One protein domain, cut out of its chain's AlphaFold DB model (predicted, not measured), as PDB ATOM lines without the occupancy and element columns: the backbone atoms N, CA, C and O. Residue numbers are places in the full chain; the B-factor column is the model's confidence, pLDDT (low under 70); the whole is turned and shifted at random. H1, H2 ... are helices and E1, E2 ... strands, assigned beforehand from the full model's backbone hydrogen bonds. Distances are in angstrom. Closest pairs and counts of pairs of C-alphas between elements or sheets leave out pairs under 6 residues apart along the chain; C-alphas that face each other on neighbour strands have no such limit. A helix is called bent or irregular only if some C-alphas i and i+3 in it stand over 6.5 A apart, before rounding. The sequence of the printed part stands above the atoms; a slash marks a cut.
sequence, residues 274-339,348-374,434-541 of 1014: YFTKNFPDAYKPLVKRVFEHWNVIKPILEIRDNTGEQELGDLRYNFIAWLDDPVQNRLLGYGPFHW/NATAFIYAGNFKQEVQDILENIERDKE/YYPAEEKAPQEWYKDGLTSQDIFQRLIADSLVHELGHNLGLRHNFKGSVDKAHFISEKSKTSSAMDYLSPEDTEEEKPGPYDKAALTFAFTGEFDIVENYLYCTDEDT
ATOM      1  N   TYR A 274     -57.837   5.667 -15.862       98.44
ATOM      2  CA  TYR A 274     -58.562   5.964 -14.637       98.44
ATOM      3  C   TYR A 274     -57.620   6.583 -13.608       98.44
ATOM      4  O   TYR A 274     -56.459   6.193 -13.490       98.44
ATOM      5  N   PHE A 275     -58.117   7.533 -12.826       98.19
ATOM      6  CA  PHE A 275     -57.421   7.930 -11.603       98.19
ATOM      7  C   PHE A 275     -57.407   6.764 -10.600       98.19
ATOM      8  O   PHE A 275     -58.346   5.963 -10.558       98.19
ATOM      9  N   THR A 276     -56.383   6.647  -9.753       96.19
ATOM     10  CA  THR A 276     -56.492   5.775  -8.571       96.19
ATOM     11  C   THR A 276     -57.515   6.331  -7.579       96.19
ATOM     12  O   THR A 276     -57.819   7.524  -7.571       96.19
ATOM     13  N   LYS A 277     -58.073   5.467  -6.717       94.19
ATOM     14  CA  LYS A 277     -59.128   5.854  -5.755       94.19
ATOM     15  C   LYS A 277     -58.700   6.991  -4.817       94.19
ATOM     16  O   LYS A 277     -59.539   7.782  -4.407       94.19
ATOM     17  N   ASN A 278     -57.412   7.066  -4.490       93.31
ATOM     18  CA  ASN A 278     -56.813   8.078  -3.621       93.31
ATOM     19  C   ASN A 278     -56.323   9.335  -4.364       93.31
ATOM     20  O   ASN A 278     -55.741  10.211  -3.731       93.31
ATOM     21  N   PHE A 279     -56.516   9.441  -5.684       95.38
ATOM     22  CA  PHE A 279     -55.991  10.568  -6.453       95.38
ATOM     23  C   PHE A 279     -56.634  11.899  -6.008       95.38
ATOM     24  O   PHE A 279     -57.865  12.022  -6.077       95.38
ATOM     25  N   PRO A 280     -55.859  12.925  -5.607       92.75
ATOM     26  CA  PRO A 280     -56.433  14.161  -5.085       92.75
ATOM     27  C   PRO A 280     -57.152  14.985  -6.161       92.75
ATOM     28  O   PRO A 280     -56.574  15.324  -7.197       92.75
ATOM     29  N   ASP A 281     -58.391  15.402  -5.882       92.56
ATOM     30  CA  ASP A 281     -59.209  16.199  -6.812       92.56
ATOM     31  C   ASP A 281     -58.531  17.506  -7.249       92.56
ATOM     32  O   ASP A 281     -58.678  17.925  -8.398       92.56
ATOM     33  N   ALA A 282     -57.739  18.118  -6.360       88.44
ATOM     34  CA  ALA A 282     -57.017  19.361  -6.625       88.44
ATOM     35  C   ALA A 282     -56.039  19.260  -7.812       88.44
ATOM     36  O   ALA A 282     -55.820  20.255  -8.500       88.44
ATOM     37  N   TYR A 283     -55.489  18.070  -8.086       90.00
ATOM     38  CA  TYR A 283     -54.508  17.852  -9.155       90.00
ATOM     39  C   TYR A 283     -55.113  17.221 -10.418       90.00
ATOM     40  O   TYR A 283     -54.453  17.157 -11.453       90.00
ATOM     41  N   LYS A 284     -56.389  16.813 -10.403       94.06
ATOM     42  CA  LYS A 284     -57.061  16.286 -11.605       94.06
ATOM     43  C   LYS A 284     -57.075  17.275 -12.784       94.06
ATOM     44  O   LYS A 284     -56.902  16.816 -13.915       94.06
ATOM     45  N   PRO A 285     -57.262  18.602 -12.593       94.25
ATOM     46  CA  PRO A 285     -57.168  19.559 -13.694       94.25
ATOM     47  C   PRO A 285     -55.796  19.570 -14.373       94.25
ATOM     48  O   PRO A 285     -55.743  19.695 -15.592       94.25
ATOM     49  N   LEU A 286     -54.708  19.396 -13.612       91.38
ATOM     50  CA  LEU A 286     -53.352  19.306 -14.159       91.38
ATOM     51  C   LEU A 286     -53.223  18.099 -15.100       91.38
ATOM     52  O   LEU A 286     -52.839  18.260 -16.255       91.38
ATOM     53  N   VAL A 287     -53.651  16.914 -14.653       94.56
ATOM     54  CA  VAL A 287     -53.634  15.694 -15.483       94.56
ATOM     55  C   VAL A 287     -54.449  15.871 -16.764       94.56
ATOM     56  O   VAL A 287     -54.003  15.490 -17.844       94.56
ATOM     57  N   LYS A 288     -55.632  16.492 -16.673       95.06
ATOM     58  CA  LYS A 288     -56.475  16.761 -17.849       95.06
ATOM     59  C   LYS A 288     -55.769  17.653 -18.873       95.06
ATOM     60  O   LYS A 288     -55.825  17.331 -20.055       95.06
ATOM     61  N   ARG A 289     -55.057  18.703 -18.437       93.56
ATOM     62  CA  ARG A 289     -54.256  19.550 -19.342       93.56
ATOM     63  C   ARG A 289     -53.148  18.763 -20.040       93.56
ATOM     64  O   ARG A 289     -52.991  18.883 -21.250       93.56
ATOM     65  N   VAL A 290     -52.428  17.905 -19.314       92.94
ATOM     66  CA  VAL A 290     -51.389  17.052 -19.920       92.94
ATOM     67  C   VAL A 290     -51.989  16.115 -20.980       92.94
ATOM     68  O   VAL A 290     -51.443  15.975 -22.074       92.94
ATOM     69  N   PHE A 291     -53.158  15.524 -20.712       94.75
ATOM     70  CA  PHE A 291     -53.882  14.704 -21.692       94.75
ATOM     71  C   PHE A 291     -54.306  15.512 -22.926       94.75
ATOM     72  O   PHE A 291     -54.223  15.012 -24.048       94.75
ATOM     73  N   GLU A 292     -54.757  16.756 -22.743       93.69
ATOM     74  CA  GLU A 292     -55.083  17.665 -23.848       93.69
ATOM     75  C   GLU A 292     -53.860  17.929 -24.735       93.69
ATOM     76  O   GLU A 292     -53.983  17.854 -25.957       93.69
ATOM     77  N   HIS A 293     -52.679  18.143 -24.148       92.38
ATOM     78  CA  HIS A 293     -51.441  18.368 -24.895       92.38
ATOM     79  C   HIS A 293     -51.031  17.175 -25.773       92.38
ATOM     80  O   HIS A 293     -50.617  17.375 -26.918       92.38
ATOM     81  N   TRP A 294     -51.202  15.944 -25.286       92.44
ATOM     82  CA  TRP A 294     -50.984  14.731 -26.084       92.44
ATOM     83  C   TRP A 294     -52.078  14.511 -27.144       92.44
ATOM     84  O   TRP A 294     -51.796  14.084 -28.266       92.44
ATOM     85  N   ASN A 295     -53.328  14.869 -26.839       92.88
ATOM     86  CA  ASN A 295     -54.469  14.713 -27.745       92.88
ATOM     87  C   ASN A 295     -54.455  15.652 -28.965       92.88
ATOM     88  O   ASN A 295     -55.222  15.416 -29.902       92.88
ATOM     89  N   VAL A 296     -53.593  16.679 -28.993       83.75
ATOM     90  CA  VAL A 296     -53.423  17.576 -30.155       83.75
ATOM     91  C   VAL A 296     -53.021  16.806 -31.419       83.75
ATOM     92  O   VAL A 296     -53.448  17.171 -32.510       83.75
ATOM     93  N   ILE A 297     -52.233  15.735 -31.281       78.94
ATOM     94  CA  ILE A 297     -51.800  14.892 -32.409       78.94
ATOM     95  C   ILE A 297     -52.990  14.076 -32.915       78.94
ATOM     96  O   ILE A 297     -53.346  14.092 -34.094       78.94
ATOM     97  N   LYS A 298     -53.616  13.349 -31.987       82.94
ATOM     98  CA  LYS A 298     -54.816  12.561 -32.222       82.94
ATOM     99  C   LYS A 298     -55.582  12.445 -30.907       82.94
ATOM    100  O   LYS A 298     -54.999  11.978 -29.930       82.94
ATOM    101  N   PRO A 299     -56.879  12.791 -30.859       85.69
ATOM    102  CA  PRO A 299     -57.628  12.806 -29.612       85.69
ATOM    103  C   PRO A 299     -58.053  11.384 -29.225       85.69
ATOM    104  O   PRO A 299     -59.234  11.049 -29.321       85.69
ATOM    105  N   ILE A 300     -57.113  10.516 -28.850       88.38
ATOM    106  CA  ILE A 300     -57.387   9.123 -28.466       88.38
ATOM    107  C   ILE A 300     -57.304   8.880 -26.960       88.38
ATOM    108  O   ILE A 300     -57.930   7.933 -26.493       88.38
ATOM    109  N   LEU A 301     -56.611   9.734 -26.205       94.56
ATOM    110  CA  LEU A 301     -56.498   9.619 -24.755       94.56
ATOM    111  C   LEU A 301     -57.756  10.150 -24.066       94.56
ATOM    112  O   LEU A 301     -58.258  11.230 -24.388       94.56
ATOM    113  N   GLU A 302     -58.239   9.409 -23.079       96.50
ATOM    114  CA  GLU A 302     -59.358   9.793 -22.227       96.50
ATOM    115  C   GLU A 302     -59.034   9.440 -20.773       96.50
ATOM    116  O   GLU A 302     -58.555   8.343 -20.503       96.50
ATOM    117  N   ILE A 303     -59.302  10.349 -19.835       97.44
ATOM    118  CA  ILE A 303     -59.133  10.121 -18.394       97.44
ATOM    119  C   ILE A 303     -60.498  10.158 -17.704       97.44
ATOM    120  O   ILE A 303     -61.297  11.069 -17.941       97.44
ATOM    121  N   ARG A 304     -60.776   9.167 -16.855       97.44
ATOM    122  CA  ARG A 304     -62.037   9.011 -16.116       97.44
ATOM    123  C   ARG A 304     -61.794   8.885 -14.616       97.44
ATOM    124  O   ARG A 304     -60.718   8.491 -14.167       97.44
ATOM    125  N   ASP A 305     -62.819   9.202 -13.834       96.88
ATOM    126  CA  ASP A 305     -62.825   8.901 -12.405       96.88
ATOM    127  C   ASP A 305     -63.007   7.398 -12.167       96.88
ATOM    128  O   ASP A 305     -63.700   6.708 -12.918       96.88
ATOM    129  N   ASN A 306     -62.380   6.895 -11.105       95.88
ATOM    130  CA  ASN A 306     -62.537   5.515 -10.661       95.88
ATOM    131  C   ASN A 306     -63.944   5.295 -10.089       95.88
ATOM    132  O   ASN A 306     -64.382   6.057  -9.227       95.88
ATOM    133  N   THR A 307     -64.637   4.240 -10.516       94.06
ATOM    134  CA  THR A 307     -65.988   3.909 -10.026       94.06
ATOM    135  C   THR A 307     -65.986   2.997  -8.799       94.06
ATOM    136  O   THR A 307     -67.044   2.706  -8.248       94.06
ATOM    137  N   GLY A 308     -64.815   2.526  -8.366       89.56
ATOM    138  CA  GLY A 308     -64.662   1.505  -7.330       89.56
ATOM    139  C   GLY A 308     -64.296   0.128  -7.887       89.56
ATOM    140  O   GLY A 308     -63.670  -0.654  -7.170       89.56
ATOM    141  N   GLU A 309     -64.637  -0.137  -9.151       89.12
ATOM    142  CA  GLU A 309     -64.419  -1.421  -9.830       89.12
ATOM    143  C   GLU A 309     -63.014  -1.545 -10.437       89.12
ATOM    144  O   GLU A 309     -62.500  -2.655 -10.547       89.12
ATOM    145  N   GLN A 310     -62.381  -0.426 -10.810       94.38
ATOM    146  CA  GLN A 310     -61.045  -0.433 -11.408       94.38
ATOM    147  C   GLN A 310     -59.982  -0.499 -10.311       94.38
ATOM    148  O   GLN A 310     -59.872   0.400  -9.469       94.38
ATOM    149  N   GLU A 311     -59.174  -1.554 -10.342       94.12
ATOM    150  CA  GLU A 311     -58.105  -1.797  -9.377       94.12
ATOM    151  C   GLU A 311     -56.736  -1.708 -10.038       94.12
ATOM    152  O   GLU A 311     -56.532  -2.219 -11.136       94.12
ATOM    153  N   LEU A 312     -55.795  -1.066  -9.345       94.69
ATOM    154  CA  LEU A 312     -54.414  -0.942  -9.798       94.69
ATOM    155  C   LEU A 312     -53.813  -2.335 -10.069       94.69
ATOM    156  O   LEU A 312     -54.049  -3.272  -9.304       94.69
ATOM    157  N   GLY A 313     -53.064  -2.462 -11.166       92.00
ATOM    158  CA  GLY A 313     -52.454  -3.719 -11.616       92.00
ATOM    159  C   GLY A 313     -53.391  -4.672 -12.376       92.00
ATOM    160  O   GLY A 313     -52.922  -5.681 -12.891       92.00
ATOM    161  N   ASP A 314     -54.693  -4.377 -12.491       94.50
ATOM    162  CA  ASP A 314     -55.599  -5.113 -13.386       94.50
ATOM    163  C   ASP A 314     -55.339  -4.722 -14.851       94.50
ATOM    164  O   ASP A 314     -55.565  -3.576 -15.245       94.50
ATOM    165  N   LEU A 315     -54.906  -5.685 -15.674       93.81
ATOM    166  CA  LEU A 315     -54.535  -5.483 -17.079       93.81
ATOM    167  C   LEU A 315     -55.651  -4.879 -17.944       93.81
ATOM    168  O   LEU A 315     -55.373  -4.331 -19.009       93.81
ATOM    169  N   ARG A 316     -56.914  -4.942 -17.508       93.88
ATOM    170  CA  ARG A 316     -58.051  -4.358 -18.236       93.88
ATOM    171  C   ARG A 316     -58.103  -2.832 -18.172       93.88
ATOM    172  O   ARG A 316     -58.813  -2.225 -18.976       93.88
ATOM    173  N   TYR A 317     -57.412  -2.214 -17.216       95.88
ATOM    174  CA  TYR A 317     -57.531  -0.787 -16.931       95.88
ATOM    175  C   TYR A 317     -56.165  -0.105 -16.903       95.88
ATOM    176  O   TYR A 317     -55.224  -0.592 -16.283       95.88
ATOM    177  N   ASN A 318     -56.078   1.061 -17.542       97.25
ATOM    178  CA  ASN A 318     -54.903   1.924 -17.466       97.25
ATOM    179  C   ASN A 318     -55.072   2.927 -16.324       97.25
ATOM    180  O   ASN A 318     -56.196   3.379 -16.077       97.25
ATOM    181  N   PHE A 319     -53.983   3.327 -15.665       97.88
ATOM    182  CA  PHE A 319     -54.066   4.222 -14.507       97.88
ATOM    183  C   PHE A 319     -53.136   5.427 -14.574       97.88
ATOM    184  O   PHE A 319     -52.021   5.346 -15.081       97.88
ATOM    185  N   ILE A 320     -53.603   6.536 -13.996       97.75
ATOM    186  CA  ILE A 320     -52.732   7.566 -13.426       97.75
ATOM    187  C   ILE A 320     -52.762   7.360 -11.911       97.75
ATOM    188  O   ILE A 320     -53.781   7.612 -11.258       97.75
ATOM    189  N   ALA A 321     -51.669   6.827 -11.376       96.06
ATOM    190  CA  ALA A 321     -51.555   6.382  -9.999       96.06
ATOM    191  C   ALA A 321     -50.859   7.420  -9.124       96.06
ATOM    192  O   ALA A 321     -49.770   7.886  -9.444       96.06
ATOM    193  N   TRP A 322     -51.489   7.768  -8.003       93.38
ATOM    194  CA  TRP A 322     -50.950   8.706  -7.022       93.38
ATOM    195  C   TRP A 322     -50.443   7.970  -5.786       93.38
ATOM    196  O   TRP A 322     -51.211   7.249  -5.147       93.38
ATOM    197  N   LEU A 323     -49.176   8.173  -5.432       89.19
ATOM    198  CA  LEU A 323     -48.544   7.564  -4.263       89.19
ATOM    199  C   LEU A 323     -48.116   8.658  -3.278       89.19
ATOM    200  O   LEU A 323     -47.195   9.432  -3.542       89.19
ATOM    201  N   ASP A 324     -48.821   8.748  -2.150       80.75
ATOM    202  CA  ASP A 324     -48.613   9.802  -1.150       80.75
ATOM    203  C   ASP A 324     -47.354   9.606  -0.307       80.75
ATOM    204  O   ASP A 324     -46.717  10.596   0.065       80.75
ATOM    205  N   ASP A 325     -47.012   8.351  -0.017       71.00
ATOM    206  CA  ASP A 325     -45.876   8.009   0.825       71.00
ATOM    207  C   ASP A 325     -44.578   8.003   0.007       71.00
ATOM    208  O   ASP A 325     -44.545   7.485  -1.116       71.00
ATOM    209  N   PRO A 326     -43.490   8.584   0.540       63.97
ATOM    210  CA  PRO A 326     -42.204   8.545  -0.126       63.97
ATOM    211  C   PRO A 326     -41.647   7.120  -0.130       63.97
ATOM    212  O   PRO A 326     -41.690   6.410   0.875       63.97
ATOM    213  N   VAL A 327     -41.067   6.725  -1.258       61.12
ATOM    214  CA  VAL A 327     -40.382   5.436  -1.417       61.12
ATOM    215  C   VAL A 327     -38.872   5.633  -1.320       61.12
ATOM    216  O   VAL A 327     -38.333   6.632  -1.801       61.12
ATOM    217  N   GLN A 328     -38.165   4.674  -0.711       54.28
ATOM    218  CA  GLN A 328     -36.729   4.797  -0.401       54.28
ATOM    219  C   GLN A 328     -35.845   5.062  -1.632       54.28
ATOM    220  O   GLN A 328     -34.802   5.702  -1.524       54.28
ATOM    221  N   ASN A 329     -36.265   4.595  -2.808       51.78
ATOM    222  CA  ASN A 329     -35.541   4.762  -4.067       51.78
ATOM    223  C   ASN A 329     -35.714   6.152  -4.716       51.78
ATOM    224  O   ASN A 329     -35.201   6.349  -5.813       51.78
ATOM    225  N   ARG A 330     -36.399   7.106  -4.060       57.56
ATOM    226  CA  ARG A 330     -36.572   8.500  -4.517       57.56
ATOM    227  C   ARG A 330     -37.131   8.653  -5.945       57.56
ATOM    228  O   ARG A 330     -36.935   9.691  -6.566       57.56
ATOM    229  N   LEU A 331     -37.856   7.653  -6.459       63.09
ATOM    230  CA  LEU A 331     -38.546   7.756  -7.752       63.09
ATOM    231  C   LEU A 331     -39.517   8.940  -7.752       63.09
ATOM    232  O   LEU A 331     -40.235   9.126  -6.773       63.09
ATOM    233  N   LEU A 332     -39.551   9.717  -8.833       74.50
ATOM    234  CA  LEU A 332     -40.517  10.807  -9.019       74.50
ATOM    235  C   LEU A 332     -41.689  10.346  -9.893       74.50
ATOM    236  O   LEU A 332     -42.852  10.468  -9.496       74.50
ATOM    237  N   GLY A 333     -41.374   9.726 -11.029       83.00
ATOM    238  CA  GLY A 333     -42.315   9.095 -11.945       83.00
ATOM    239  C   GLY A 333     -41.891   7.670 -12.311       83.00
ATOM    240  O   GLY A 333     -40.743   7.273 -12.089       83.00
ATOM    241  N   TYR A 334     -42.853   6.876 -12.786       86.69
ATOM    242  CA  TYR A 334     -42.602   5.587 -13.436       86.69
ATOM    243  C   TYR A 334     -43.775   5.221 -14.358       86.69
ATOM    244  O   TYR A 334     -44.911   5.146 -13.894       86.69
ATOM    245  N   GLY A 335     -43.522   4.995 -15.645       90.38
ATOM    246  CA  GLY A 335     -44.547   4.810 -16.677       90.38
ATOM    247  C   GLY A 335     -44.473   3.464 -17.393       90.38
ATOM    248  O   GLY A 335     -44.159   3.427 -18.584       90.38
ATOM    249  N   PRO A 336     -44.692   2.329 -16.707       90.38
ATOM    250  CA  PRO A 336     -44.571   1.043 -17.359       90.38
ATOM    251  C   PRO A 336     -45.844   0.636 -18.114       90.38
ATOM    252  O   PRO A 336     -46.978   0.967 -17.753       90.38
ATOM    253  N   PHE A 337     -45.648  -0.184 -19.142       91.56
ATOM    254  CA  PHE A 337     -46.713  -0.678 -20.002       91.56
ATOM    255  C   PHE A 337     -46.437  -2.107 -20.482       91.56
ATOM    256  O   PHE A 337     -45.322  -2.621 -20.396       91.56
ATOM    257  N   HIS A 338     -47.485  -2.737 -20.997       90.56
ATOM    258  CA  HIS A 338     -47.522  -4.109 -21.478       90.56
ATOM    259  C   HIS A 338     -47.995  -4.115 -22.929       90.56
ATOM    260  O   HIS A 338     -48.974  -3.453 -23.276       90.56
ATOM    261  N   TRP A 339     -47.316  -4.879 -23.777       91.12
ATOM    262  CA  TRP A 339     -47.635  -5.083 -25.186       91.12
ATOM    263  C   TRP A 339     -47.755  -6.562 -25.573       91.12
ATOM    264  O   TRP A 339     -47.162  -7.444 -24.958       91.12
ATOM    265  N   ASN A 348     -51.969  -2.572 -21.987       94.06
ATOM    266  CA  ASN A 348     -52.118  -1.963 -20.668       94.06
ATOM    267  C   ASN A 348     -50.966  -0.988 -20.394       94.06
ATOM    268  O   ASN A 348     -49.838  -1.264 -20.794       94.06
ATOM    269  N   ALA A 349     -51.224   0.110 -19.688       94.81
ATOM    270  CA  ALA A 349     -50.206   1.064 -19.266       94.81
ATOM    271  C   ALA A 349     -50.601   1.794 -17.974       94.81
ATOM    272  O   ALA A 349     -51.782   2.033 -17.719       94.81
ATOM    273  N   THR A 350     -49.626   2.170 -17.147       95.50
ATOM    274  CA  THR A 350     -49.868   2.937 -15.916       95.50
ATOM    275  C   THR A 350     -48.788   3.989 -15.729       95.50
ATOM    276  O   THR A 350     -47.616   3.678 -15.840       95.50
ATOM    277  N   ALA A 351     -49.161   5.234 -15.426       95.50
ATOM    278  CA  ALA A 351     -48.219   6.267 -14.988       95.50
ATOM    279  C   ALA A 351     -48.320   6.441 -13.470       95.50
ATOM    280  O   ALA A 351     -49.371   6.836 -12.961       95.50
ATOM    281  N   PHE A 352     -47.239   6.158 -12.752       92.69
ATOM    282  CA  PHE A 352     -47.109   6.369 -11.314       92.69
ATOM    283  C   PHE A 352     -46.517   7.750 -11.023       92.69
ATOM    284  O   PHE A 352     -45.508   8.136 -11.604       92.69
ATOM    285  N   ILE A 353     -47.136   8.468 -10.087       90.62
ATOM    286  CA  ILE A 353     -46.701   9.762  -9.558       90.62
ATOM    287  C   ILE A 353     -46.384   9.566  -8.075       90.62
ATOM    288  O   ILE A 353     -47.290   9.387  -7.253       90.62
ATOM    289  N   TYR A 354     -45.102   9.630  -7.718       84.69
ATOM    290  CA  TYR A 354     -44.630   9.483  -6.339       84.69
ATOM    291  C   TYR A 354     -44.657  10.831  -5.619       84.69
ATOM    292  O   TYR A 354     -43.632  11.457  -5.340       84.69
ATOM    293  N   ALA A 355     -45.864  11.296  -5.310       80.69
ATOM    294  CA  ALA A 355     -46.114  12.580  -4.667       80.69
ATOM    295  C   ALA A 355     -45.342  12.779  -3.355       80.69
ATOM    296  O   ALA A 355     -44.941  13.903  -3.052       80.69
ATOM    297  N   GLY A 356     -45.107  11.711  -2.585       73.81
ATOM    298  CA  GLY A 356     -44.268  11.761  -1.386       73.81
ATOM    299  C   GLY A 356     -42.838  12.227  -1.672       73.81
ATOM    300  O   GLY A 356     -42.311  13.076  -0.952       73.81
ATOM    301  N   ASN A 357     -42.240  11.746  -2.761       72.88
ATOM    302  CA  ASN A 357     -40.884  12.117  -3.166       72.88
ATOM    303  C   ASN A 357     -40.841  13.509  -3.802       72.88
ATOM    304  O   ASN A 357     -39.937  14.278  -3.496       72.88
ATOM    305  N   PHE A 358     -41.860  13.902  -4.575       74.62
ATOM    306  CA  PHE A 358     -41.977  15.287  -5.049       74.62
ATOM    307  C   PHE A 358     -42.050  16.299  -3.897       74.62
ATOM    308  O   PHE A 358     -41.452  17.367  -3.979       74.62
ATOM    309  N   LYS A 359     -42.759  15.981  -2.803       70.62
ATOM    310  CA  LYS A 359     -42.799  16.852  -1.613       70.62
ATOM    311  C   LYS A 359     -41.413  16.996  -0.980       70.62
ATOM    312  O   LYS A 359     -41.062  18.101  -0.573       70.62
ATOM    313  N   GLN A 360     -40.639  15.907  -0.916       65.50
ATOM    314  CA  GLN A 360     -39.250  15.952  -0.447       65.50
ATOM    315  C   GLN A 360     -38.385  16.814  -1.367       65.50
ATOM    316  O   GLN A 360     -37.654  17.660  -0.870       65.50
ATOM    317  N   GLU A 361     -38.527  16.676  -2.686       68.56
ATOM    318  CA  GLU A 361     -37.769  17.478  -3.651       68.56
ATOM    319  C   GLU A 361     -38.076  18.977  -3.510       68.56
ATOM    320  O   GLU A 361     -37.170  19.804  -3.453       68.56
ATOM    321  N   VAL A 362     -39.353  19.346  -3.357       66.88
ATOM    322  CA  VAL A 362     -39.755  20.738  -3.095       66.88
ATOM    323  C   VAL A 362     -39.146  21.254  -1.791       66.88
ATOM    324  O   VAL A 362     -38.700  22.399  -1.735       66.88
ATOM    325  N   GLN A 363     -39.110  20.435  -0.739       63.03
ATOM    326  CA  GLN A 363     -38.475  20.816   0.519       63.03
ATOM    327  C   GLN A 363     -36.964  21.022   0.347       63.03
ATOM    328  O   GLN A 363     -36.453  22.071   0.743       63.03
ATOM    329  N   ASP A 364     -36.272  20.074  -0.289       61.34
ATOM    330  CA  ASP A 364     -34.832  20.139  -0.562       61.34
ATOM    331  C   ASP A 364     -34.499  21.409  -1.368       61.34
ATOM    332  O   ASP A 364     -33.543  22.133  -1.068       61.34
ATOM    333  N   ILE A 365     -35.335  21.745  -2.349       63.88
ATOM    334  CA  ILE A 365     -35.287  22.994  -3.113       63.88
ATOM    335  C   ILE A 365     -35.401  24.233  -2.205       63.88
ATOM    336  O   ILE A 365     -34.584  25.153  -2.305       63.88
ATOM    337  N   LEU A 366     -36.393  24.287  -1.316       62.44
ATOM    338  CA  LEU A 366     -36.641  25.461  -0.473       62.44
ATOM    339  C   LEU A 366     -35.517  25.682   0.547       62.44
ATOM    340  O   LEU A 366     -35.013  26.800   0.683       62.44
ATOM    341  N   GLU A 367     -35.056  24.612   1.194       58.00
ATOM    342  CA  GLU A 367     -33.919  24.652   2.122       58.00
ATOM    343  C   GLU A 367     -32.635  25.123   1.420       58.00
ATOM    344  O   GLU A 367     -31.820  25.870   1.977       58.00
ATOM    345  N   ASN A 368     -32.459  24.729   0.156       56.25
ATOM    346  CA  ASN A 368     -31.345  25.163  -0.674       56.25
ATOM    347  C   ASN A 368     -31.333  26.678  -0.913       56.25
ATOM    348  O   ASN A 368     -30.262  27.288  -0.841       56.25
ATOM    349  N   ILE A 369     -32.495  27.280  -1.167       59.28
ATOM    350  CA  ILE A 369     -32.637  28.727  -1.379       59.28
ATOM    351  C   ILE A 369     -32.279  29.495  -0.110       59.28
ATOM    352  O   ILE A 369     -31.559  30.492  -0.170       59.28
ATOM    353  N   GLU A 370     -32.780  29.049   1.042       56.34
ATOM    354  CA  GLU A 370     -32.491  29.686   2.329       56.34
ATOM    355  C   GLU A 370     -30.993  29.649   2.643       56.34
ATOM    356  O   GLU A 370     -30.398  30.679   2.968       56.34
ATOM    357  N   ARG A 371     -30.349  28.496   2.426       53.19
ATOM    358  CA  ARG A 371     -28.898  28.345   2.585       53.19
ATOM    359  C   ARG A 371     -28.104  29.253   1.646       53.19
ATOM    360  O   ARG A 371     -27.094  29.828   2.051       53.19
ATOM    361  N   ASP A 372     -28.528  29.383   0.391       53.41
ATOM    362  CA  ASP A 372     -27.838  30.234  -0.582       53.41
ATOM    363  C   ASP A 372     -28.013  31.736  -0.250       53.41
ATOM    364  O   ASP A 372     -27.109  32.524  -0.530       53.41
ATOM    365  N   LYS A 373     -29.101  32.140   0.433       56.69
ATOM    366  CA  LYS A 373     -29.246  33.496   1.005       56.69
ATOM    367  C   LYS A 373     -28.277  33.735   2.170       56.69
ATOM    368  O   LYS A 373     -27.657  34.800   2.225       56.69
ATOM    369  N   GLU A 374     -28.101  32.762   3.066       47.38
ATOM    370  CA  GLU A 374     -27.163  32.851   4.201       47.38
ATOM    371  C   GLU A 374     -25.688  32.903   3.763       47.38
ATOM    372  O   GLU A 374     -24.890  33.610   4.379       47.38
ATOM    373  N   TYR A 434     -30.567   6.216 -11.480       26.36
ATOM    374  CA  TYR A 434     -29.733   6.718 -10.403       26.36
ATOM    375  C   TYR A 434     -29.959   8.227 -10.291       26.36
ATOM    376  O   TYR A 434     -29.445   8.998 -11.093       26.36
ATOM    377  N   TYR A 435     -30.687   8.640  -9.260       26.53
ATOM    378  CA  TYR A 435     -30.547   9.967  -8.673       26.53
ATOM    379  C   TYR A 435     -30.262   9.822  -7.185       26.53
ATOM    380  O   TYR A 435     -30.946   9.081  -6.475       26.53
ATOM    381  N   PRO A 436     -29.330  10.619  -6.661       29.64
ATOM    382  CA  PRO A 436     -29.573  11.344  -5.442       29.64
ATOM    383  C   PRO A 436     -29.792  12.822  -5.779       29.64
ATOM    384  O   PRO A 436     -29.111  13.380  -6.636       29.64
ATOM    385  N   ALA A 437     -30.760  13.396  -5.069       33.28
ATOM    386  CA  ALA A 437     -31.070  14.810  -4.922       33.28
ATOM    387  C   ALA A 437     -29.894  15.786  -5.071       33.28
ATOM    388  O   ALA A 437     -28.739  15.457  -4.790       33.28
ATOM    389  N   GLU A 438     -30.279  17.035  -5.333       34.12
ATOM    390  CA  GLU A 438     -29.453  18.239  -5.446       34.12
ATOM    391  C   GLU A 438     -28.994  18.549  -6.878       34.12
ATOM    392  O   GLU A 438     -27.800  18.654  -7.151       34.12
ATOM    393  N   GLU A 439     -29.940  18.836  -7.775       29.73
ATOM    394  CA  GLU A 439     -29.696  19.930  -8.715       29.73
ATOM    395  C   GLU A 439     -30.053  21.234  -8.007       29.73
ATOM    396  O   GLU A 439     -31.165  21.428  -7.512       29.73
ATOM    397  N   LYS A 440     -29.092  22.161  -7.910       32.97
ATOM    398  CA  LYS A 440     -29.461  23.539  -7.602       32.97
ATOM    399  C   LYS A 440     -30.290  24.046  -8.775       32.97
ATOM    400  O   LYS A 440     -29.696  24.523  -9.746       32.97
ATOM    401  N   ALA A 441     -31.612  24.049  -8.621       31.22
ATOM    402  CA  ALA A 441     -32.470  24.968  -9.348       31.22
ATOM    403  C   ALA A 441     -31.764  26.331  -9.363       31.22
ATOM    404  O   ALA A 441     -31.351  26.831  -8.297       31.22
ATOM    405  N   PRO A 442     -31.447  26.878 -10.540       33.34
ATOM    406  CA  PRO A 442     -30.702  28.114 -10.589       33.34
ATOM    407  C   PRO A 442     -31.470  29.182  -9.829       33.34
ATOM    408  O   PRO A 442     -32.698  29.199  -9.782       33.34
ATOM    409  N   GLN A 443     -30.726  30.075  -9.178       33.94
ATOM    410  CA  GLN A 443     -31.296  31.161  -8.381       33.94
ATOM    411  C   GLN A 443     -32.310  32.029  -9.155       33.94
ATOM    412  O   GLN A 443     -32.951  32.883  -8.547       33.94
ATOM    413  N   GLU A 444     -32.437  31.848 -10.471       36.59
ATOM    414  CA  GLU A 444     -33.388  32.536 -11.336       36.59
ATOM    415  C   GLU A 444     -34.832  32.031 -11.182       36.59
ATOM    416  O   GLU A 444     -35.730  32.865 -11.229       36.59
ATOM    417  N   TRP A 445     -35.079  30.758 -10.832       39.69
ATOM    418  CA  TRP A 445     -36.446  30.246 -10.575       39.69
ATOM    419  C   TRP A 445     -37.184  31.006  -9.477       39.69
ATOM    420  O   TRP A 445     -38.401  31.168  -9.502       39.69
ATOM    421  N   TYR A 446     -36.435  31.450  -8.471       47.59
ATOM    422  CA  TYR A 446     -36.991  31.966  -7.220       47.59
ATOM    423  C   TYR A 446     -37.016  33.484  -7.158       47.59
ATOM    424  O   TYR A 446     -37.413  34.052  -6.138       47.59
ATOM    425  N   LYS A 447     -36.570  34.152  -8.227       41.94
ATOM    426  CA  LYS A 447     -36.708  35.605  -8.341       41.94
ATOM    427  C   LYS A 447     -38.129  36.017  -8.737       41.94
ATOM    428  O   LYS A 447     -38.518  37.131  -8.395       41.94
ATOM    429  N   ASP A 448     -38.920  35.096  -9.291       46.62
ATOM    430  CA  ASP A 448     -40.253  35.378  -9.832       46.62
ATOM    431  C   ASP A 448     -41.390  34.715  -9.034       46.62
ATOM    432  O   ASP A 448     -42.119  33.894  -9.563       46.62
ATOM    433  N   GLY A 449     -41.585  35.056  -7.755       54.25
ATOM    434  CA  GLY A 449     -42.887  34.913  -7.064       54.25
ATOM    435  C   GLY A 449     -43.594  33.536  -7.010       54.25
ATOM    436  O   GLY A 449     -44.726  33.496  -6.530       54.25
ATOM    437  N   LEU A 450     -42.981  32.439  -7.471       59.75
ATOM    438  CA  LEU A 450     -43.569  31.096  -7.496       59.75
ATOM    439  C   LEU A 450     -43.691  30.522  -6.080       59.75
ATOM    440  O   LEU A 450     -42.766  30.605  -5.267       59.75
ATOM    441  N   THR A 451     -44.838  29.917  -5.783       67.88
ATOM    442  CA  THR A 451     -45.106  29.250  -4.505       67.88
ATOM    443  C   THR A 451     -44.581  27.810  -4.503       67.88
ATOM    444  O   THR A 451     -44.342  27.212  -5.552       67.88
ATOM    445  N   SER A 452     -44.449  27.196  -3.320       67.12
ATOM    446  CA  SER A 452     -44.121  25.765  -3.192       67.12
ATOM    447  C   SER A 452     -45.114  24.865  -3.935       67.12
ATOM    448  O   SER A 452     -44.736  23.830  -4.478       67.12
ATOM    449  N   GLN A 453     -46.377  25.289  -4.001       67.94
ATOM    450  CA  GLN A 453     -47.427  24.600  -4.732       67.94
ATOM    451  C   GLN A 453     -47.248  24.712  -6.255       67.94
ATOM    452  O   GLN A 453     -47.558  23.750  -6.958       67.94
ATOM    453  N   ASP A 454     -46.737  25.836  -6.762       71.69
ATOM    454  CA  ASP A 454     -46.450  26.003  -8.192       71.69
ATOM    455  C   ASP A 454     -45.282  25.109  -8.621       71.69
ATOM    456  O   ASP A 454     -45.370  24.413  -9.631       71.69
ATOM    457  N   ILE A 455     -44.222  25.050  -7.805       72.94
ATOM    458  CA  ILE A 455     -43.068  24.166  -8.036       72.94
ATOM    459  C   ILE A 455     -43.523  22.702  -8.042       72.94
ATOM    460  O   ILE A 455     -43.208  21.956  -8.964       72.94
ATOM    461  N   PHE A 456     -44.310  22.301  -7.041       78.06
ATOM    462  CA  PHE A 456     -44.833  20.940  -6.936       78.06
ATOM    463  C   PHE A 456     -45.674  20.536  -8.154       78.06
ATOM    464  O   PHE A 456     -45.488  19.452  -8.702       78.06
ATOM    465  N   GLN A 457     -46.588  21.409  -8.597       79.81
ATOM    466  CA  GLN A 457     -47.425  21.138  -9.768       79.81
ATOM    467  C   GLN A 457     -46.600  20.999 -11.042       79.81
ATOM    468  O   GLN A 457     -46.865  20.087 -11.818       79.81
ATOM    469  N   ARG A 458     -45.593  21.854 -11.231       79.44
ATOM    470  CA  ARG A 458     -44.724  21.807 -12.406       79.44
ATOM    471  C   ARG A 458     -43.902  20.523 -12.469       79.44
ATOM    472  O   ARG A 458     -43.894  19.872 -13.502       79.44
ATOM    473  N   LEU A 459     -43.286  20.120 -11.356       80.00
ATOM    474  CA  LEU A 459     -42.526  18.866 -11.298       80.00
ATOM    475  C   LEU A 459     -43.412  17.657 -11.640       80.00
ATOM    476  O   LEU A 459     -43.009  16.791 -12.412       80.00
ATOM    477  N   ILE A 460     -44.646  17.625 -11.123       84.94
ATOM    478  CA  ILE A 460     -45.613  16.580 -11.479       84.94
ATOM    479  C   ILE A 460     -45.982  16.648 -12.960       84.94
ATOM    480  O   ILE A 460     -46.112  15.602 -13.589       84.94
ATOM    481  N   ALA A 461     -46.196  17.845 -13.504       87.62
ATOM    482  CA  ALA A 461     -46.566  18.033 -14.899       87.62
ATOM    483  C   ALA A 461     -45.495  17.467 -15.834       87.62
ATOM    484  O   ALA A 461     -45.815  16.640 -16.685       87.62
ATOM    485  N   ASP A 462     -44.239  17.860 -15.623       85.00
ATOM    486  CA  ASP A 462     -43.104  17.461 -16.454       85.00
ATOM    487  C   ASP A 462     -42.887  15.948 -16.392       85.00
ATOM    488  O   ASP A 462     -42.848  15.280 -17.428       85.00
ATOM    489  N   SER A 463     -42.871  15.370 -15.183       87.88
ATOM    490  CA  SER A 463     -42.779  13.915 -15.038       87.88
ATOM    491  C   SER A 463     -43.977  13.202 -15.661       87.88
ATOM    492  O   SER A 463     -43.807  12.192 -16.328       87.88
ATOM    493  N   LEU A 464     -45.201  13.714 -15.513       92.25
ATOM    494  CA  LEU A 464     -46.377  13.069 -16.095       92.25
ATOM    495  C   LEU A 464     -46.379  13.116 -17.628       92.25
ATOM    496  O   LEU A 464     -46.813  12.150 -18.255       92.25
ATOM    497  N   VAL A 465     -45.917  14.213 -18.240       92.62
ATOM    498  CA  VAL A 465     -45.740  14.291 -19.700       92.62
ATOM    499  C   VAL A 465     -44.784  13.187 -20.155       92.62
ATOM    500  O   VAL A 465     -45.118  12.472 -21.100       92.62
ATOM    501  N   HIS A 466     -43.667  13.011 -19.447       92.81
ATOM    502  CA  HIS A 466     -42.659  11.984 -19.707       92.81
ATOM    503  C   HIS A 466     -43.210  10.556 -19.546       92.81
ATOM    504  O   HIS A 466     -43.178   9.762 -20.487       92.81
ATOM    505  N   GLU A 467     -43.816  10.235 -18.397       93.81
ATOM    506  CA  GLU A 467     -44.352   8.890 -18.139       93.81
ATOM    507  C   GLU A 467     -45.490   8.519 -19.100       93.81
ATOM    508  O   GLU A 467     -45.647   7.359 -19.488       93.81
ATOM    509  N   LEU A 468     -46.298   9.498 -19.526       94.25
ATOM    510  CA  LEU A 468     -47.292   9.270 -20.573       94.25
ATOM    511  C   LEU A 468     -46.652   8.990 -21.932       94.25
ATOM    512  O   LEU A 468     -47.206   8.194 -22.687       94.25
ATOM    513  N   GLY A 469     -45.502   9.593 -22.237       94.69
ATOM    514  CA  GLY A 469     -44.724   9.262 -23.426       94.69
ATOM    515  C   GLY A 469     -44.331   7.784 -23.451       94.69
ATOM    516  O   GLY A 469     -44.615   7.099 -24.438       94.69
ATOM    517  N   HIS A 470     -43.808   7.251 -22.341       94.06
ATOM    518  CA  HIS A 470     -43.547   5.812 -22.205       94.06
ATOM    519  C   HIS A 470     -44.805   4.969 -22.372       94.06
ATOM    520  O   HIS A 470     -44.820   4.034 -23.171       94.06
ATOM    521  N   ASN A 471     -45.899   5.343 -21.708       95.12
ATOM    522  CA  ASN A 471     -47.168   4.637 -21.843       95.12
ATOM    523  C   ASN A 471     -47.747   4.670 -23.268       95.12
ATOM    524  O   ASN A 471     -48.594   3.841 -23.606       95.12
ATOM    525  N   LEU A 472     -47.329   5.619 -24.106       94.69
ATOM    526  CA  LEU A 472     -47.673   5.705 -25.528       94.69
ATOM    527  C   LEU A 472     -46.714   4.909 -26.431       94.69
ATOM    528  O   LEU A 472     -46.961   4.811 -27.633       94.69
ATOM    529  N   GLY A 473     -45.675   4.299 -25.855       92.44
ATOM    530  CA  GLY A 473     -44.678   3.469 -26.528       92.44
ATOM    531  C   GLY A 473     -43.356   4.179 -26.823       92.44
ATOM    532  O   GLY A 473     -42.488   3.565 -27.450       92.44
ATOM    533  N   LEU A 474     -43.184   5.439 -26.398       94.12
ATOM    534  CA  LEU A 474     -41.966   6.210 -26.650       94.12
ATOM    535  C   LEU A 474     -40.820   5.783 -25.728       94.12
ATOM    536  O   LEU A 474     -41.005   5.546 -24.536       94.12
ATOM    537  N   ARG A 475     -39.615   5.738 -26.287       91.81
ATOM    538  CA  ARG A 475     -38.354   5.624 -25.551       91.81
ATOM    539  C   ARG A 475     -37.805   7.004 -25.217       91.81
ATOM    540  O   ARG A 475     -38.262   8.006 -25.765       91.81
ATOM    541  N   HIS A 476     -36.785   7.020 -24.367       91.75
ATOM    542  CA  HIS A 476     -35.974   8.205 -24.141       91.75
ATOM    543  C   HIS A 476     -35.391   8.772 -25.436       91.75
ATOM    544  O   HIS A 476     -35.053   8.019 -26.353       91.75
ATOM    545  N   ASN A 477     -35.255  10.097 -25.468       92.50
ATOM    546  CA  ASN A 477     -34.475  10.814 -26.464       92.50
ATOM    547  C   ASN A 477     -33.588  11.856 -25.777       92.50
ATOM    548  O   ASN A 477     -33.996  13.004 -25.624       92.50
ATOM    549  N   PHE A 478     -32.355  11.479 -25.439       89.88
ATOM    550  CA  PHE A 478     -31.399  12.382 -24.779       89.88
ATOM    551  C   PHE A 478     -30.669  13.332 -25.740       89.88
ATOM    552  O   PHE A 478     -29.626  13.881 -25.409       89.88
ATOM    553  N   LYS A 479     -31.182  13.490 -26.970       91.25
ATOM    554  CA  LYS A 479     -30.768  14.562 -27.887       91.25
ATOM    555  C   LYS A 479     -31.758  15.724 -27.920       91.25
ATOM    556  O   LYS A 479     -31.617  16.611 -28.766       91.25
ATOM    557  N   GLY A 480     -32.751  15.728 -27.031       90.88
ATOM    558  CA  GLY A 480     -33.735  16.796 -26.924       90.88
ATOM    559  C   GLY A 480     -33.077  18.157 -26.701       90.88
ATOM    560  O   GLY A 480     -33.415  19.103 -27.414       90.88
ATOM    561  N   SER A 481     -32.095  18.231 -25.796       88.38
ATOM    562  CA  SER A 481     -31.320  19.439 -25.454       88.38
ATOM    563  C   SER A 481     -30.449  19.982 -26.591       88.38
ATOM    564  O   SER A 481     -30.247  21.194 -26.699       88.38
ATOM    565  N   VAL A 482     -29.942  19.117 -27.475       90.69
ATOM    566  CA  VAL A 482     -29.047  19.522 -28.574       90.69
ATOM    567  C   VAL A 482     -29.779  19.864 -29.868       90.69
ATOM    568  O   VAL A 482     -29.226  20.535 -30.743       90.69
ATOM    569  N   ASP A 483     -31.041  19.458 -30.000       91.75
ATOM    570  CA  ASP A 483     -31.837  19.648 -31.212       91.75
ATOM    571  C   ASP A 483     -32.485  21.038 -31.298       91.75
ATOM    572  O   ASP A 483     -33.704  21.202 -31.397       91.75
ATOM    573  N   LYS A 484     -31.639  22.074 -31.287       91.25
ATOM    574  CA  LYS A 484     -32.043  23.490 -31.289       91.25
ATOM    575  C   LYS A 484     -33.018  23.856 -32.407       91.25
ATOM    576  O   LYS A 484     -33.844  24.751 -32.238       91.25
ATOM    577  N   ALA A 485     -32.904  23.199 -33.561       91.31
ATOM    578  CA  ALA A 485     -33.780  23.441 -34.705       91.31
ATOM    579  C   ALA A 485     -35.247  23.087 -34.406       91.31
ATOM    580  O   ALA A 485     -36.146  23.678 -35.002       91.31
ATOM    581  N   HIS A 486     -35.473  22.178 -33.457       92.62
ATOM    582  CA  HIS A 486     -36.776  21.613 -33.125       92.62
ATOM    583  C   HIS A 486     -37.186  21.865 -31.675       92.62
ATOM    584  O   HIS A 486     -38.022  21.140 -31.135       92.62
ATOM    585  N   PHE A 487     -36.620  22.884 -31.032       92.75
ATOM    586  CA  PHE A 487     -37.053  23.275 -29.698       92.75
ATOM    587  C   PHE A 487     -38.536  23.634 -29.669       92.75
ATOM    588  O   PHE A 487     -39.070  24.264 -30.584       92.75
ATOM    589  N   ILE A 488     -39.195  23.256 -28.574       88.56
ATOM    590  CA  ILE A 488     -40.578  23.627 -28.288       88.56
ATOM    591  C   ILE A 488     -40.759  25.149 -28.385       88.56
ATOM    592  O   ILE A 488     -41.717  25.620 -29.010       88.56
ATOM    593  N   SER A 489     -39.868  25.902 -27.737       87.94
ATOM    594  CA  SER A 489     -39.829  27.364 -27.757       87.94
ATOM    595  C   SER A 489     -38.479  27.874 -27.230       87.94
ATOM    596  O   SER A 489     -37.650  27.109 -26.754       87.94
ATOM    597  N   GLU A 490     -38.251  29.190 -27.258       83.44
ATOM    598  CA  GLU A 490     -37.078  29.801 -26.599       83.44
ATOM    599  C   GLU A 490     -37.077  29.608 -25.070       83.44
ATOM    600  O   GLU A 490     -36.031  29.731 -24.432       83.44
ATOM    601  N   LYS A 491     -38.252  29.328 -24.490       80.06
ATOM    602  CA  LYS A 491     -38.436  29.045 -23.064       80.06
ATOM    603  C   LYS A 491     -38.298  27.562 -22.747       80.06
ATOM    604  O   LYS A 491     -37.778  27.220 -21.700       80.06
ATOM    605  N   SER A 492     -38.735  26.687 -23.647       82.19
ATOM    606  CA  SER A 492     -38.576  25.241 -23.505       82.19
ATOM    607  C   SER A 492     -37.589  24.722 -24.539       82.19
ATOM    608  O   SER A 492     -37.951  24.406 -25.677       82.19
ATOM    609  N   LYS A 493     -36.320  24.681 -24.132       87.81
ATOM    610  CA  LYS A 493     -35.158  24.366 -24.966       87.81
ATOM    611  C   LYS A 493     -34.955  22.864 -25.117       87.81
ATOM    612  O   LYS A 493     -33.913  22.317 -24.778       87.81
ATOM    613  N   THR A 494     -35.982  22.205 -25.630       90.25
ATOM    614  CA  THR A 494     -35.931  20.783 -25.940       90.25
ATOM    615  C   THR A 494     -36.825  20.425 -27.105       90.25
ATOM    616  O   THR A 494     -37.895  21.019 -27.274       90.25
ATOM    617  N   SER A 495     -36.405  19.448 -27.905       92.75
ATOM    618  CA  SER A 495     -37.263  18.830 -28.915       92.75
ATOM    619  C   SER A 495     -38.102  17.665 -28.381       92.75
ATOM    620  O   SER A 495     -39.066  17.277 -29.048       92.75
ATOM    621  N   SER A 496     -37.787  17.138 -27.191       93.00
ATOM    622  CA  SER A 496     -38.409  15.943 -26.617       93.00
ATOM    623  C   SER A 496     -38.592  16.048 -25.102       93.00
ATOM    624  O   SER A 496     -37.661  16.359 -24.363       93.00
ATOM    625  N   ALA A 497     -39.796  15.737 -24.625       91.38
ATOM    626  CA  ALA A 497     -40.090  15.539 -23.208       91.38
ATOM    627  C   ALA A 497     -39.563  14.191 -22.687       91.38
ATOM    628  O   ALA A 497     -39.593  13.954 -21.485       91.38
ATOM    629  N   MET A 498     -39.078  13.321 -23.580       92.00
ATOM    630  CA  MET A 498     -38.400  12.066 -23.247       92.00
ATOM    631  C   MET A 498     -36.902  12.261 -22.965       92.00
ATOM    632  O   MET A 498     -36.164  11.282 -22.858       92.00
ATOM    633  N   ASP A 499     -36.459  13.513 -22.879       87.38
ATOM    634  CA  ASP A 499     -35.140  13.905 -22.402       87.38
ATOM    635  C   ASP A 499     -35.188  14.201 -20.894       87.38
ATOM    636  O   ASP A 499     -36.221  14.568 -20.330       87.38
ATOM    637  N   TYR A 500     -34.051  14.040 -20.241       78.06
ATOM    638  CA  TYR A 500     -33.842  14.336 -18.838       78.06
ATOM    639  C   TYR A 500     -33.245  15.722 -18.717       78.06
ATOM    640  O   TYR A 500     -32.042  15.903 -18.884       78.06
ATOM    641  N   LEU A 501     -34.097  16.703 -18.443       68.69
ATOM    642  CA  LEU A 501     -33.715  18.103 -18.498       68.69
ATOM    643  C   LEU A 501     -33.962  18.814 -17.188       68.69
ATOM    644  O   LEU A 501     -34.869  18.486 -16.421       68.69
ATOM    645  N   SER A 502     -33.150  19.842 -16.968       65.44
ATOM    646  CA  SER A 502     -33.414  20.777 -15.893       65.44
ATOM    647  C   SER A 502     -34.769  21.436 -16.152       65.44
ATOM    648  O   SER A 502     -35.071  21.743 -17.312       65.44
ATOM    649  N   PRO A 503     -35.579  21.737 -15.123       63.84
ATOM    650  CA  PRO A 503     -36.886  22.273 -15.458       63.84
ATOM    651  C   PRO A 503     -36.847  23.666 -16.109       63.84
ATOM    652  O   PRO A 503     -37.832  24.058 -16.716       63.84
ATOM    653  N   GLU A 504     -35.711  24.384 -16.113       60.38
ATOM    654  CA  GLU A 504     -35.503  25.595 -16.946       60.38
ATOM    655  C   GLU A 504     -35.709  25.352 -18.429       60.38
ATOM    656  O   GLU A 504     -36.183  26.230 -19.140       60.38
ATOM    657  N   ASP A 505     -35.351  24.160 -18.889       67.31
ATOM    658  CA  ASP A 505     -35.429  23.788 -20.290       67.31
ATOM    659  C   ASP A 505     -36.813  23.196 -20.628       67.31
ATOM    660  O   ASP A 505     -37.136  23.010 -21.802       67.31
ATOM    661  N   THR A 506     -37.669  22.982 -19.618       69.00
ATOM    662  CA  THR A 506     -39.031  22.424 -19.724       69.00
ATOM    663  C   THR A 506     -40.087  23.357 -19.118       69.00
ATOM    664  O   THR A 506     -40.976  22.945 -18.383       69.00
ATOM    665  N   GLU A 507     -40.040  24.663 -19.423       67.50
ATOM    666  CA  GLU A 507     -41.079  25.611 -18.953       67.50
ATOM    667  C   GLU A 507     -42.515  25.330 -19.436       67.50
ATOM    668  O   GLU A 507     -43.463  25.941 -18.937       67.50
ATOM    669  N   GLU A 508     -42.708  24.428 -20.395       66.75
ATOM    670  CA  GLU A 508     -44.001  24.136 -20.997       66.75
ATOM    671  C   GLU A 508     -44.377  22.664 -20.765       66.75
ATOM    672  O   GLU A 508     -43.700  21.765 -21.253       66.75
ATOM    673  N   GLU A 509     -45.498  22.436 -20.062       81.06
ATOM    674  CA  GLU A 509     -46.044  21.130 -19.628       81.06
ATOM    675  C   GLU A 509     -46.531  20.230 -20.801       81.06
ATOM    676  O   GLU A 509     -47.644  19.698 -20.757       81.06
ATOM    677  N   LYS A 510     -45.794  20.108 -21.914       88.31
ATOM    678  CA  LYS A 510     -46.292  19.521 -23.175       88.31
ATOM    679  C   LYS A 510     -45.236  18.691 -23.925       88.31
ATOM    680  O   LYS A 510     -44.049  18.966 -23.792       88.31
ATOM    681  N   PRO A 511     -45.649  17.733 -24.782       91.62
ATOM    682  CA  PRO A 511     -44.712  16.973 -25.601       91.62
ATOM    683  C   PRO A 511     -44.023  17.861 -26.640       91.62
ATOM    684  O   PRO A 511     -44.635  18.775 -27.221       91.62
ATOM    685  N   GLY A 512     -42.760  17.543 -26.905       91.56
ATOM    686  CA  GLY A 512     -41.919  18.228 -27.870       91.56
ATOM    687  C   GLY A 512     -42.239  17.874 -29.328       91.56
ATOM    688  O   GLY A 512     -42.993  16.932 -29.601       91.56
ATOM    689  N   PRO A 513     -41.727  18.649 -30.301       92.88
ATOM    690  CA  PRO A 513     -41.901  18.356 -31.723       92.88
ATOM    691  C   PRO A 513     -41.446  16.944 -32.123       92.88
ATOM    692  O   PRO A 513     -42.160  16.282 -32.880       92.88
ATOM    693  N   TYR A 514     -40.341  16.447 -31.555       94.38
ATOM    694  CA  TYR A 514     -39.869  15.083 -31.798       94.38
ATOM    695  C   TYR A 514     -40.875  14.035 -31.316       94.38
ATOM    696  O   TYR A 514     -41.224  13.121 -32.062       94.38
ATOM    697  N   ASP A 515     -41.392  14.191 -30.095       93.88
ATOM    698  CA  ASP A 515     -42.346  13.242 -29.505       93.88
ATOM    699  C   ASP A 515     -43.608  13.133 -30.362       93.88
ATOM    700  O   ASP A 515     -44.134  12.045 -30.600       93.88
ATOM    701  N   LYS A 516     -44.073  14.274 -30.887       92.19
ATOM    702  CA  LYS A 516     -45.212  14.337 -31.808       92.19
ATOM    703  C   LYS A 516     -44.916  13.607 -33.114       92.19
ATOM    704  O   LYS A 516     -45.792  12.896 -33.611       92.19
ATOM    705  N   ALA A 517     -43.712  13.754 -33.665       92.69
ATOM    706  CA  ALA A 517     -43.294  13.057 -34.880       92.69
ATOM    707  C   ALA A 517     -43.180  11.537 -34.656       92.69
ATOM    708  O   ALA A 517     -43.725  10.755 -35.438       92.69
ATOM    709  N   ALA A 518     -42.553  11.111 -33.557       93.81
ATOM    710  CA  ALA A 518     -42.418   9.703 -33.192       93.81
ATOM    711  C   ALA A 518     -43.782   9.039 -32.936       93.81
ATOM    712  O   ALA A 518     -44.050   7.943 -33.433       93.81
ATOM    713  N   LEU A 519     -44.693   9.730 -32.246       92.06
ATOM    714  CA  LEU A 519     -46.047   9.232 -32.013       92.06
ATOM    715  C   LEU A 519     -46.902   9.236 -33.292       92.06
ATOM    716  O   LEU A 519     -47.721   8.341 -33.502       92.06
ATOM    717  N   THR A 520     -46.685  10.192 -34.198       91.06
ATOM    718  CA  THR A 520     -47.318  10.171 -35.526       91.06
ATOM    719  C   THR A 520     -46.887   8.937 -36.315       91.06
ATOM    720  O   THR A 520     -47.744   8.263 -36.895       91.06
ATOM    721  N   PHE A 521     -45.601   8.573 -36.269       92.25
ATOM    722  CA  PHE A 521     -45.123   7.312 -36.838       92.25
ATOM    723  C   PHE A 521     -45.788   6.105 -36.178       92.25
ATOM    724  O   PHE A 521     -46.275   5.230 -36.890       92.25
ATOM    725  N   ALA A 522     -45.919   6.086 -34.850       91.69
ATOM    726  CA  ALA A 522     -46.618   5.013 -34.142       91.69
ATOM    727  C   ALA A 522     -48.083   4.836 -34.605       91.69
ATOM    728  O   ALA A 522     -48.612   3.728 -34.596       91.69
ATOM    729  N   PHE A 523     -48.753   5.908 -35.043       88.50
ATOM    730  CA  PHE A 523     -50.149   5.850 -35.498       88.50
ATOM    731  C   PHE A 523     -50.336   5.618 -36.997       88.50
ATOM    732  O   PHE A 523     -51.413   5.176 -37.407       88.50
ATOM    733  N   THR A 524     -49.347   5.956 -37.820       87.25
ATOM    734  CA  THR A 524     -49.488   5.971 -39.288       87.25
ATOM    735  C   THR A 524     -48.536   5.013 -39.997       87.25
ATOM    736  O   THR A 524     -48.823   4.592 -41.115       87.25
ATOM    737  N   GLY A 525     -47.429   4.636 -39.353       86.44
ATOM    738  CA  GLY A 525     -46.290   3.967 -39.980       86.44
ATOM    739  C   GLY A 525     -45.406   4.903 -40.814       86.44
ATOM    740  O   GLY A 525     -44.441   4.437 -41.415       86.44
ATOM    741  N   GLU A 526     -45.709   6.203 -40.855       83.75
ATOM    742  CA  GLU A 526     -44.985   7.210 -41.629       83.75
ATOM    743  C   GLU A 526     -44.206   8.131 -40.683       83.75
ATOM    744  O   GLU A 526     -44.773   8.742 -39.781       83.75
ATOM    745  N   PHE A 527     -42.887   8.205 -40.870       80.31
ATOM    746  CA  PHE A 527     -42.019   9.119 -40.129       80.31
ATOM    747  C   PHE A 527     -41.495  10.179 -41.089       80.31
ATOM    748  O   PHE A 527     -40.972   9.834 -42.155       80.31
ATOM    749  N   ASP A 528     -41.628  11.453 -40.724       73.38
ATOM    750  CA  ASP A 528     -41.148  12.546 -41.562       73.38
ATOM    751  C   ASP A 528     -39.623  12.671 -41.456       73.38
ATOM    752  O   ASP A 528     -39.068  13.281 -40.544       73.38
ATOM    753  N   ILE A 529     -38.928  12.046 -42.406       65.50
ATOM    754  CA  ILE A 529     -37.465  12.087 -42.492       65.50
ATOM    755  C   ILE A 529     -36.982  13.479 -42.951       65.50
ATOM    756  O   ILE A 529     -35.796  13.775 -42.815       65.50
ATOM    757  N   VAL A 530     -37.863  14.340 -43.484       61.06
ATOM    758  CA  VAL A 530     -37.492  15.659 -44.025       61.06
ATOM    759  C   VAL A 530     -37.074  16.625 -42.918       61.06
ATOM    760  O   VAL A 530     -36.158  17.417 -43.134       61.06
ATOM    761  N   GLU A 531     -37.676  16.519 -41.734       75.25
ATOM    762  CA  GLU A 531     -37.378  17.397 -40.592       75.25
ATOM    763  C   GLU A 531     -36.013  17.083 -39.934       75.25
ATOM    764  O   GLU A 531     -35.443  17.932 -39.269       75.25
ATOM    765  N   ASN A 532     -35.402  15.914 -40.178       84.75
ATOM    766  CA  ASN A 532     -34.054  15.569 -39.682       84.75
ATOM    767  C   ASN A 532     -33.856  15.759 -38.156       84.75
ATOM    768  O   ASN A 532     -32.832  16.284 -37.712       84.75
ATOM    769  N   TYR A 533     -34.829  15.314 -37.359       91.06
ATOM    770  CA  TYR A 533     -34.737  15.300 -35.898       91.06
ATOM    771  C   TYR A 533     -33.526  14.520 -35.376       91.06
ATOM    772  O   TYR A 533     -33.149  13.478 -35.930       91.06
ATOM    773  N   LEU A 534     -32.974  14.976 -34.251       90.62
ATOM    774  CA  LEU A 534     -31.914  14.260 -33.549       90.62
ATOM    775  C   LEU A 534     -32.496  13.242 -32.561       90.62
ATOM    776  O   LEU A 534     -33.489  13.504 -31.883       90.62
ATOM    777  N   TYR A 535     -31.863  12.068 -32.487       90.12
ATOM    778  CA  TYR A 535     -32.313  10.979 -31.625       90.12
ATOM    779  C   TYR A 535     -31.165  10.139 -31.051       90.12
ATOM    780  O   TYR A 535     -30.238   9.749 -31.780       90.12
ATOM    781  N   CYS A 536     -31.262   9.807 -29.764       87.38
ATOM    782  CA  CYS A 536     -30.438   8.787 -29.120       87.38
ATOM    783  C   CYS A 536     -31.179   8.068 -27.984       87.38
ATOM    784  O   CYS A 536     -32.096   8.628 -27.391       87.38
ATOM    785  N   THR A 537     -30.783   6.828 -27.697       82.06
ATOM    786  CA  THR A 537     -31.439   5.967 -26.699       82.06
ATOM    787  C   THR A 537     -30.659   5.889 -25.385       82.06
ATOM    788  O   THR A 537     -29.535   6.368 -25.281       82.06
ATOM    789  N   ASP A 538     -31.218   5.182 -24.398       78.25
ATOM    790  CA  ASP A 538     -30.519   4.767 -23.174       78.25
ATOM    791  C   ASP A 538     -29.170   4.093 -23.447       78.25
ATOM    792  O   ASP A 538     -28.197   4.342 -22.745       78.25
ATOM    793  N   GLU A 539     -29.089   3.236 -24.467       71.06
ATOM    794  CA  GLU A 539     -27.855   2.512 -24.794       71.06
ATOM    795  C   GLU A 539     -26.802   3.398 -25.466       71.06
ATOM    796  O   GLU A 539     -25.621   3.053 -25.450       71.06
ATOM    797  N   ASP A 540     -27.229   4.518 -26.057       72.31
ATOM    798  CA  ASP A 540     -26.332   5.505 -26.657       72.31
ATOM    799  C   ASP A 540     -25.713   6.425 -25.582       72.31
ATOM    800  O   ASP A 540     -24.666   7.041 -25.819       72.31
ATOM    801  N   THR A 541     -26.315   6.499 -24.389       69.12
ATOM    802  CA  THR A 541     -25.771   7.278 -23.266       69.12
ATOM    803  C   THR A 541     -24.407   6.727 -22.857       69.12
ATOM    804  O   THR A 541     -24.161   5.520 -22.922       69.12
TER     805      THR A 541
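Overview. This is residues 274 to 339, 348 to 374 and 434 to 541 of the 1014 residues of the protein "DUF4953 domain-containing protein" of Deltaproteobacteria bacterium RIFCSPHIGHO2_02_FULL_38_15 (UniProt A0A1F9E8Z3). Helix H3 runs through the core, with a small sheet of three strands, E2, E4 and E3, over one side of it, H1 packed on another side, and H2 meeting its first part at a steep tilt. Beyond the last residues of H3 comes a part made largely of long loops, residues 472 to 512 and 525 to 541, with H4 among them. The 201 printed residues hold four named helices and four named strands, in the order H1, E1, E2, E3, E4, H2, H3, H4; the sheet runs E2, E4, E3 and is mixed. The class is mixed, helices and strands, though only 85 residues are in named elements. The whole is compact, with a radius of gyration of the C-alphas of 17.3 A and spans of 56 by 47 by 30 A.

Arrangement. H1, residues 281 to 295, is followed after a tight link by E1, residues 301 to 304, which pairs with no named strand. E2, residues 318 to 322, is near E1. E2 is parallel to E4, residues 348 to 353, with N 321 and O 351 2.8 A apart. E4 is antiparallel to E3, residues 337 to 339, with N 338 and O 348 2.8 A apart. H2, residues 355 to 374, follows E4 and is not on the sheet. H3, residues 452 to 471, is on the sheet at a height over the sheet of 7.8 A; H3 and the sheet E2, E4, E3 are two layers, a helix on one face of a sheet; H3 lies over E4 and runs along the strands, at 19 degrees to E4 on the local plane. H3 touches H1 with residues 457 to 465 alone, at a steep tilt of 43 degrees, the same way; the closest C-alphas, of Val 290 and Val 465, are 6.3 A apart. H3 touches H2 with residues 452 to 460 alone, at a steep tilt of 45 degrees, opposite ways; the closest C-alphas, of Val 362 and Phe 456, are 6.4 A apart. H4, residues 513 to 524, is close to H3 but not clearly touching, the C-alphas of Gly 469 and Asp 515 being 7.6 A apart. In H2, H3 and H4 every O i to N i+4 pair is within hydrogen-bond range; in H1, 9 of 11 are.

Along the chain. H1 begins at C-alpha 281 (-59.209, 16.199, -6.812) and is 21.5 A long; it is irregular, with C-alphas 282 and 285 7.1 A apart. E1 measures 10.3 A, E2 13.1 A, E3 6.9 A and E4 17.0 A. H2 is 29.1 A long, H3 28.3 A, and H4 16.4 A, ending at C-alpha 524 (-49.488, 5.971, -39.288).

Size, cuts and confidence. The C-alphas farthest apart, of Glu 374 and Gly 525, are 56.1 A apart. Residues 340 to 347 and 375 to 433 are not printed, with gaps of 7.1 A and 30.0 A between the C-alphas. The links E1 to E2, E2 to E3 and H3 to H4 are long. Mean pLDDT of the printed part is 80.1; 52 residues are under 70, among them 360 to 374 and 434 to 453.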